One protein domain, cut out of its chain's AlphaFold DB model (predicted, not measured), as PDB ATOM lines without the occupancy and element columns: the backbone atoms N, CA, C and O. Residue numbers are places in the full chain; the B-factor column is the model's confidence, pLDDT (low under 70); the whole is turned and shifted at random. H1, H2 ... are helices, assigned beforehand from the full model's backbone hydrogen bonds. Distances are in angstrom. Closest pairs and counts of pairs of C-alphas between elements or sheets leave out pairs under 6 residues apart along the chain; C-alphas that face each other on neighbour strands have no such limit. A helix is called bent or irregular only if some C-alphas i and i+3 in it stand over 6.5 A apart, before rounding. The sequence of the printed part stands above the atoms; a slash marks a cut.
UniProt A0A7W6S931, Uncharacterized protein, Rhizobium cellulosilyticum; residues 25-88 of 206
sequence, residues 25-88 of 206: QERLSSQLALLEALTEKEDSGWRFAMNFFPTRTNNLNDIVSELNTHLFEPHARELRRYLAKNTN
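What this domain is: This is residues 25 to 88 of the 206 residues of an uncharacterized protein of Rhizobium cellulosilyticum (UniProt A0A7W6S931). The model is an open U of helices: H1 is one limb, the short H2 makes a corner with its end, and the long, bent H3 folds back as the other limb, its first arm H3a packing crosswise on H2. The two limbs stay apart, and residues 25 to 30 and 72 to 88 stick out free. The printed part has 64 residues, with three named helices in the order H1, H2, H3 and no named strand: all helix. It is loose, with a radius of gyration of the C-alphas of 14.3 A, and only just elongated, spanning 46 by 23 by 20 A.

Where its parts are: H1, residues 25 to 39, begins with C-alpha 25 at (283.862, 117.584, 255.153) and is 21.4 A long. H2, residues 44 to 52, is 11.9 A long. H3, residues 60 to 86, was assigned as one helix by its hydrogen bonds but is bent: C-alphas 71 and 74 are 6.7 A apart. Its arms are H3a, residues 60 to 71, 16.3 A, and H3b, residues 74 to 86, 18.2 A, ending with C-alpha 86 at (288.096, 139.541, 260.264).

How they stand to each other: H1, with residues 37 to 39 alone, and H2 touch only at the corner by their tight link; their closest C-alphas, of Leu 38 and Gly 45, are 4.7 A apart. They run opposite ways at a steep tilt of 62 degrees. H2 touches H3a, with residues 63 to 67 of H3a alone; the closest C-alphas, of Ala 49 and Leu 67, are 6.2 A apart. Their lines are about perpendicular, at 89 degrees. H3a and H3b stand at a steep tilt of 44 degrees. H3b touches no helix, and H1 is apart from both arms. In H1, H2, H3a and H3b every O i to N i+4 pair is within hydrogen-bond range.

The domain as a whole: The C-alphas farthest apart, of Asn 58 and Asn 88, are 45.9 A apart. The printed part has no cut and no long link. Its mean pLDDT is 78.7; residues 54 to 58 and 86 to 88 are under 70.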
ATOM      1  N   GLN A  25     283.069 118.445 254.287       78.81
ATOM      2  CA  GLN A  25     283.862 117.584 255.153       78.81
ATOM      3  C   GLN A  25     284.721 116.637 254.315       78.81
ATOM      4  O   GLN A  25     285.915 116.505 254.579       78.81
ATOM      5  N   GLU A  26     284.145 116.047 253.267       83.31
ATOM      6  CA  GLU A  26     284.876 115.210 252.312       83.31
ATOM      7  C   GLU A  26     285.931 115.999 251.537       83.31
ATOM      8  O   GLU A  26     287.030 115.506 251.272       83.31
ATOM      9  N   ARG A  27     285.637 117.252 251.189       83.19
ATOM     10  CA  ARG A  27     286.604 118.130 250.534       83.19
ATOM     11  C   ARG A  27     287.790 118.456 251.427       83.19
ATOM     12  O   ARG A  27     288.922 118.364 250.958       83.19
ATOM     13  N   LEU A  28     287.551 118.813 252.688       80.25
ATOM     14  CA  LEU A  28     288.622 119.120 253.636       80.25
ATOM     15  C   LEU A  28     289.476 117.889 253.936       80.25
ATOM     16  O   LEU A  28     290.701 117.986 253.917       80.25
ATOM     17  N   SER A  29     288.855 116.729 254.160       84.62
ATOM     18  CA  SER A  29     289.602 115.492 254.394       84.62
ATOM     19  C   SER A  29     290.446 115.106 253.178       84.62
ATOM     20  O   SER A  29     291.612 114.759 253.340       84.62
ATOM     21  N   SER A  30     289.911 115.259 251.963       85.19
ATOM     22  CA  SER A  30     290.650 115.005 250.719       85.19
ATOM     23  C   SER A  30     291.818 115.976 250.524       85.19
ATOM     24  O   SER A  30     292.887 115.573 250.072       85.19
ATOM     25  N   GLN A  31     291.640 117.254 250.874       86.62
ATOM     26  CA  GLN A  31     292.706 118.257 250.810       86.62
ATOM     27  C   GLN A  31     293.818 117.974 251.826       86.62
ATOM     28  O   GLN A  31     294.992 118.038 251.468       86.62
ATOM     29  N   LEU A  32     293.468 117.614 253.064       85.31
ATOM     30  CA  LEU A  32     294.439 117.246 254.098       85.31
ATOM     31  C   LEU A  32     295.201 115.971 253.732       85.31
ATOM     32  O   LEU A  32     296.425 115.963 253.805       85.31
ATOM     33  N   ALA A  33     294.494 114.941 253.266       88.06
ATOM     34  CA  ALA A  33     295.108 113.697 252.813       88.06
ATOM     35  C   ALA A  33     296.068 113.933 251.637       88.06
ATOM     36  O   ALA A  33     297.138 113.329 251.580       88.06
ATOM     37  N   LEU A  34     295.725 114.843 250.716       87.25
ATOM     38  CA  LEU A  34     296.638 115.237 249.646       87.25
ATOM     39  C   LEU A  34     297.891 115.915 250.212       87.25
ATOM     40  O   LEU A  34     298.993 115.536 249.834       87.25
ATOM     41  N   LEU A  35     297.746 116.893 251.108       87.31
ATOM     42  CA  LEU A  35     298.892 117.583 251.708       87.31
ATOM     43  C   LEU A  35     299.809 116.614 252.466       87.31
ATOM     44  O   LEU A  35     301.022 116.673 252.292       87.31
ATOM     45  N   GLU A  36     299.239 115.688 253.234       86.12
ATOM     46  CA  GLU A  36     299.987 114.645 253.940       86.12
ATOM     47  C   GLU A  36     300.771 113.763 252.958       86.12
ATOM     48  O   GLU A  36     301.985 113.589 253.106       86.12
ATOM     49  N   ALA A  37     300.125 113.313 251.877       85.56
ATOM     50  CA  ALA A  37     300.768 112.527 250.826       85.56
ATOM     51  C   ALA A  37     301.914 113.285 250.127       85.56
ATOM     52  O   ALA A  37     302.922 112.680 249.753       85.56
ATOM     53  N   LEU A  38     301.802 114.612 249.972       86.25
ATOM     54  CA  LEU A  38     302.870 115.445 249.402       86.25
ATOM     55  C   LEU A  38     304.091 115.550 250.329       86.25
ATOM     56  O   LEU A  38     305.191 115.780 249.829       86.25
ATOM     57  N   THR A  39     303.911 115.365 251.640       88.50
ATOM     58  CA  THR A  39     304.980 115.438 252.655       88.50
ATOM     59  C   THR A  39     305.608 114.096 253.025       88.50
ATOM     60  O   THR A  39     306.661 114.082 253.656       88.50
ATOM     61  N   GLU A  40     305.002 112.973 252.628       88.75
ATOM     62  CA  GLU A  40     305.448 111.629 253.027       88.75
ATOM     63  C   GLU A  40     306.896 111.331 252.593       88.75
ATOM     64  O   GLU A  40     307.636 110.627 253.285       88.75
ATOM     65  N   LYS A  41     307.314 111.859 251.435       88.69
ATOM     66  CA  LYS A  41     308.662 111.694 250.874       88.69
ATOM     67  C   LYS A  41     309.125 112.995 250.240       88.69
ATOM     68  O   LYS A  41     308.317 113.747 249.700       88.69
ATOM     69  N   GLU A  42     310.439 113.207 250.236       85.88
ATOM     70  CA  GLU A  42     311.079 114.405 249.673       85.88
ATOM     71  C   GLU A  42     310.685 114.663 248.206       85.88
ATOM     72  O   GLU A  42     310.570 115.810 247.782       85.88
ATOM     73  N   ASP A  43     310.402 113.609 247.433       85.75
ATOM     74  CA  ASP A  43     310.035 113.700 246.020       85.75
ATOM     75  C   ASP A  43     308.533 113.518 245.727       85.75
ATOM     76  O   ASP A  43     308.127 113.591 244.561       85.75
ATOM     77  N   SER A  44     307.686 113.321 246.747       85.56
ATOM     78  CA  SER A  44     306.243 113.092 246.573       85.56
ATOM     79  C   SER A  44     305.558 114.250 245.849       85.56
ATOM     80  O   SER A  44     304.795 114.023 244.907       85.56
ATOM     81  N   GLY A  45     305.869 115.493 246.231       82.50
ATOM     82  CA  GLY A  45     305.286 116.681 245.604       82.50
ATOM     83  C   GLY A  45     305.623 116.809 244.121       82.50
ATOM     84  O   GLY A  45     304.750 117.068 243.291       82.50
ATOM     85  N   TRP A  46     306.881 116.537 243.777       81.12
ATOM     86  CA  TRP A  46     307.352 116.546 242.397       81.12
ATOM     87  C   TRP A  46     306.685 115.455 241.552       81.12
ATOM     88  O   TRP A  46     306.166 115.729 240.468       81.12
ATOM     89  N   ARG A  47     306.642 114.218 242.061       82.56
ATOM     90  CA  ARG A  47     305.999 113.090 241.371       82.56
ATOM     91  C   ARG A  47     304.511 113.325 241.167       82.56
ATOM     92  O   ARG A  47     303.990 113.030 240.094       82.56
ATOM     93  N   PHE A  48     303.830 113.855 242.178       84.50
ATOM     94  CA  PHE A  48     302.426 114.218 242.069       84.50
ATOM     95  C   PHE A  48     302.215 115.242 240.952       84.50
ATOM     96  O   PHE A  48     301.398 115.009 240.063       84.50
ATOM     97  N   ALA A  49     302.992 116.327 240.945       81.50
ATOM     98  CA  ALA A  49     302.833 117.393 239.967       81.50
ATOM     99  C   ALA A  49     303.068 116.908 238.524       81.50
ATOM    100  O   ALA A  49     302.260 117.207 237.647       81.50
ATOM    101  N   MET A  50     304.101 116.089 238.288       79.25
ATOM    102  CA  MET A  50     304.368 115.504 236.963       79.25
ATOM    103  C   MET A  50     303.269 114.550 236.484       79.25
ATOM    104  O   MET A  50     302.952 114.511 235.298       79.25
ATOM    105  N   ASN A  51     302.697 113.757 237.392       79.75
ATOM    106  CA  ASN A  51     301.666 112.783 237.035       79.75
ATOM    107  C   ASN A  51     300.288 113.434 236.849       79.75
ATOM    108  O   ASN A  51     299.464 112.932 236.085       79.75
ATOM    109  N   PHE A  52     300.024 114.526 237.570       77.75
ATOM    110  CA  PHE A  52     298.703 115.136 237.653       77.75
ATOM    111  C   PHE A  52     298.499 116.292 236.665       77.75
ATOM    112  O   PHE A  52     297.413 116.417 236.090       77.75
ATOM    113  N   PHE A  53     299.526 117.114 236.430       77.19
ATOM    114  CA  PHE A  53     299.466 118.235 235.492       77.19
ATOM    115  C   PHE A  53     300.117 117.833 234.163       77.19
ATOM    116  O   PHE A  53     301.347 117.827 234.065       77.19
ATOM    117  N   PRO A  54     299.332 117.497 233.117       64.50
ATOM    118  CA  PRO A  54     299.878 117.149 231.811       64.50
ATOM    119  C   PRO A  54     300.454 118.400 231.139       64.50
ATOM    120  O   PRO A  54     299.788 119.096 230.371       64.50
ATOM    121  N   THR A  55     301.709 118.711 231.416       62.59
ATOM    122  CA  THR A  55     302.424 119.765 230.700       62.59
ATOM    123  C   THR A  55     302.903 119.220 229.356       62.59
ATOM    124  O   THR A  55     303.421 118.111 229.243       62.59
ATOM    125  N   ARG A  56     302.708 120.002 228.285       58.75
ATOM    126  CA  ARG A  56     303.228 119.673 226.938       58.75
ATOM    127  C   ARG A  56     304.753 119.814 226.853       58.75
ATOM    128  O   ARG A  56     305.355 119.405 225.865       58.75
ATOM    129  N   THR A  57     305.356 120.424 227.866       59.50
ATOM    130  CA  THR A  57     306.770 120.761 227.992       59.50
ATOM    131  C   THR A  57     307.334 120.048 229.220       59.50
ATOM    132  O   THR A  57     306.711 120.050 230.274       59.50
ATOM    133  N   ASN A  58     308.538 119.470 229.131       67.38
ATOM    134  CA  ASN A  58     309.247 118.911 230.296       67.38
ATOM    135  C   ASN A  58     309.861 120.025 231.176       67.38
ATOM    136  O   ASN A  58     310.987 119.918 231.660       67.38
ATOM    137  N   ASN A  59     309.168 121.160 231.270       79.94
ATOM    138  CA  ASN A  59     309.641 122.355 231.941       79.94
ATOM    139  C   ASN A  59     309.147 122.336 233.386       79.94
ATOM    140  O   ASN A  59     307.969 122.548 233.668       79.94
ATOM    141  N   LEU A  60     310.083 122.102 234.298       76.00
ATOM    142  CA  LEU A  60     309.840 122.023 235.734       76.00
ATOM    143  C   LEU A  60     309.159 123.284 236.290       76.00
ATOM    144  O   LEU A  60     308.303 123.177 237.163       76.00
ATOM    145  N   ASN A  61     309.477 124.463 235.747       80.44
ATOM    146  CA  ASN A  61     308.865 125.715 236.192       80.44
ATOM    147  C   ASN A  61     307.368 125.771 235.869       80.44
ATOM    148  O   ASN A  61     306.592 126.256 236.690       80.44
ATOM    149  N   ASP A  62     306.959 125.236 234.715       80.38
ATOM    150  CA  ASP A  62     305.551 125.210 234.308       80.38
ATOM    151  C   ASP A  62     304.767 124.261 235.229       80.38
ATOM    152  O   ASP A  62     303.712 124.619 235.741       80.38
ATOM    153  N   ILE A  63     305.331 123.088 235.535       79.25
ATOM    154  CA  ILE A  63     304.734 122.083 236.433       79.25
ATOM    155  C   ILE A  63     304.547 122.632 237.854       79.25
ATOM    156  O   ILE A  63     303.493 122.453 238.465       79.25
ATOM    157  N   VAL A  64     305.560 123.323 238.382       80.06
ATOM    158  CA  VAL A  64     305.491 123.958 239.705       80.06
ATOM    159  C   VAL A  64     304.492 125.119 239.706       80.06
ATOM    160  O   VAL A  64     303.758 125.294 240.680       80.06
ATOM    161  N   SER A  65     304.427 125.894 238.621       82.00
ATOM    162  CA  SER A  65     303.441 126.966 238.475       82.00
ATOM    163  C   SER A  65     302.012 126.419 238.488       82.00
ATOM    164  O   SER A  65     301.176 126.948 239.213       82.00
ATOM    165  N   GLU A  66     301.741 125.338 237.754       81.81
ATOM    166  CA  GLU A  66     300.425 124.685 237.722       81.81
ATOM    167  C   GLU A  66     300.022 124.144 239.102       81.81
ATOM    168  O   GLU A  66     298.910 124.395 239.573       81.81
ATOM    169  N   LEU A  67     300.948 123.486 239.810       82.69
ATOM    170  CA  LEU A  67     300.719 123.043 241.187       82.69
ATOM    171  C   LEU A  67     300.351 124.223 242.101       82.69
ATOM    172  O   LEU A  67     299.376 124.144 242.852       82.69
ATOM    173  N   ASN A  68     301.090 125.330 242.016       83.06
ATOM    174  CA  ASN A  68     300.831 126.528 242.813       83.06
ATOM    175  C   ASN A  68     299.473 127.161 242.510       83.06
ATOM    176  O   ASN A  68     298.723 127.466 243.439       83.06
ATOM    177  N   THR A  69     299.133 127.320 241.234       81.94
ATOM    178  CA  THR A  69     297.866 127.920 240.802       81.94
ATOM    179  C   THR A  69     296.661 127.071 241.203       81.94
ATOM    180  O   THR A  69     295.632 127.615 241.605       81.94
ATOM    181  N   HIS A  70     296.768 125.745 241.136       79.69
ATOM    182  CA  HIS A  70     295.635 124.863 241.403       79.69
ATOM    183  C   HIS A  70     295.468 124.474 242.871       79.69
ATOM    184  O   HIS A  70     294.331 124.313 243.319       79.69
ATOM    185  N   LEU A  71     296.567 124.318 243.612       82.25
ATOM    186  CA  LEU A  71     296.524 123.867 245.002       82.25
ATOM    187  C   LEU A  71     296.615 125.036 245.985       82.25
ATOM    188  O   LEU A  71     295.795 125.146 246.888       82.25
ATOM    189  N   PHE A  72     297.582 125.935 245.812       82.69
ATOM    190  CA  PHE A  72     297.922 126.915 246.846       82.69
ATOM    191  C   PHE A  72     297.213 128.260 246.674       82.69
ATOM    192  O   PHE A  72     296.764 128.855 247.656       82.69
ATOM    193  N   GLU A  73     297.070 128.750 245.442       80.81
ATOM    194  CA  GLU A  73     296.470 130.060 245.176       80.81
ATOM    195  C   GLU A  73     295.015 130.195 245.677       80.81
ATOM    196  O   GLU A  73     294.699 131.223 246.291       80.81
ATOM    197  N   PRO A  74     294.124 129.191 245.512       78.19
ATOM    198  CA  PRO A  74     292.764 129.266 246.038       78.19
ATOM    199  C   PRO A  74     292.742 129.399 247.566       78.19
ATOM    200  O   PRO A  74     291.993 130.216 248.103       78.19
ATOM    201  N   HIS A  75     293.609 128.664 248.269       80.38
ATOM    202  CA  HIS A  75     293.716 128.726 249.727       80.38
ATOM    203  C   HIS A  75     294.322 130.043 250.208       80.38
ATOM    204  O   HIS A  75     293.814 130.638 251.154       80.38
ATOM    205  N   ALA A  76     295.346 130.559 249.525       76.12
ATOM    206  CA  ALA A  76     295.918 131.865 249.838       76.12
ATOM    207  C   ALA A  76     294.890 132.995 249.651       76.12
ATOM    208  O   ALA A  76     294.840 133.939 250.443       76.12
ATOM    209  N   ARG A  77     294.042 132.900 248.621       74.25
ATOM    210  CA  ARG A  77     292.954 133.852 248.367       74.25
ATOM    211  C   ARG A  77     291.892 133.804 249.460       74.25
ATOM    212  O   ARG A  77     291.494 134.861 249.944       74.25
ATOM    213  N   GLU A  78     291.469 132.612 249.866       74.38
ATOM    214  CA  GLU A  78     290.508 132.442 250.961       74.38
ATOM    215  C   GLU A  78     291.093 132.863 252.313       74.38
ATOM    216  O   GLU A  78     290.408 133.544 253.068       74.38
ATOM    217  N   LEU A  79     292.374 132.596 252.585       72.62
ATOM    218  CA  LEU A  79     293.057 133.106 253.777       72.62
ATOM    219  C   LEU A  79     293.068 134.638 253.788       72.62
ATOM    220  O   LEU A  79     292.673 135.249 254.775       72.62
ATOM    221  N   ARG A  80     293.450 135.282 252.679       72.00
ATOM    222  CA  ARG A  80     293.397 136.750 252.558       72.00
ATOM    223  C   ARG A  80     291.979 137.283 252.731       72.00
ATOM    224  O   ARG A  80     291.796 138.299 253.389       72.00
ATOM    225  N   ARG A  81     290.977 136.604 252.169       72.06
ATOM    226  CA  ARG A  81     289.563 136.968 252.310       72.06
ATOM    227  C   ARG A  81     289.087 136.832 253.756       72.06
ATOM    228  O   ARG A  81     288.398 137.723 254.243       72.06
ATOM    229  N   TYR A  82     289.463 135.753 254.433       74.50
ATOM    230  CA  TYR A  82     289.189 135.520 255.845       74.50
ATOM    231  C   TYR A  82     289.842 136.603 256.706       74.50
ATOM    232  O   TYR A  82     289.159 137.246 257.496       74.50
ATOM    233  N   LEU A  83     291.130 136.876 256.495       70.56
ATOM    234  CA  LEU A  83     291.854 137.926 257.205       70.56
ATOM    235  C   LEU A  83     291.211 139.294 256.964       70.56
ATOM    236  O   LEU A  83     290.888 139.978 257.925       70.56
ATOM    237  N   ALA A  84     290.924 139.666 255.713       72.50
ATOM    238  CA  ALA A  84     290.271 140.932 255.381       72.50
ATOM    239  C   ALA A  84     288.872 141.058 256.012       72.50
ATOM    240  O   ALA A  84     288.515 142.120 256.516       72.50
ATOM    241  N   LYS A  85     288.090 139.969 256.035       74.19
ATOM    242  CA  LYS A  85     286.768 139.926 256.678       74.19
ATOM    243  C   LYS A  85     286.864 140.085 258.198       74.19
ATOM    244  O   LYS A  85     286.012 140.745 258.783       74.19
ATOM    245  N   ASN A  86     287.892 139.511 258.816       68.62
ATOM    246  CA  ASN A  86     288.096 139.541 260.264       68.62
ATOM    247  C   ASN A  86     288.976 140.706 260.746       68.62
ATOM    248  O   ASN A  86     289.079 140.915 261.945       68.62
ATOM    249  N   THR A  87     289.548 141.514 259.848       61.66
ATOM    250  CA  THR A  87     290.361 142.696 260.208       61.66
ATOM    251  C   THR A  87     289.526 143.777 260.913       61.66
ATOM    252  O   THR A  87     290.054 144.522 261.729       61.66
ATOM    253  N   ASN A  88     288.218 143.840 260.631       54.88
ATOM    254  CA  ASN A  88     287.271 144.765 261.271       54.88
ATOM    255  C   ASN A  88     286.364 144.088 262.312       54.88
ATOM    256  O   ASN A  88     285.444 144.723 262.830       54.88
TER     257      ASN A  88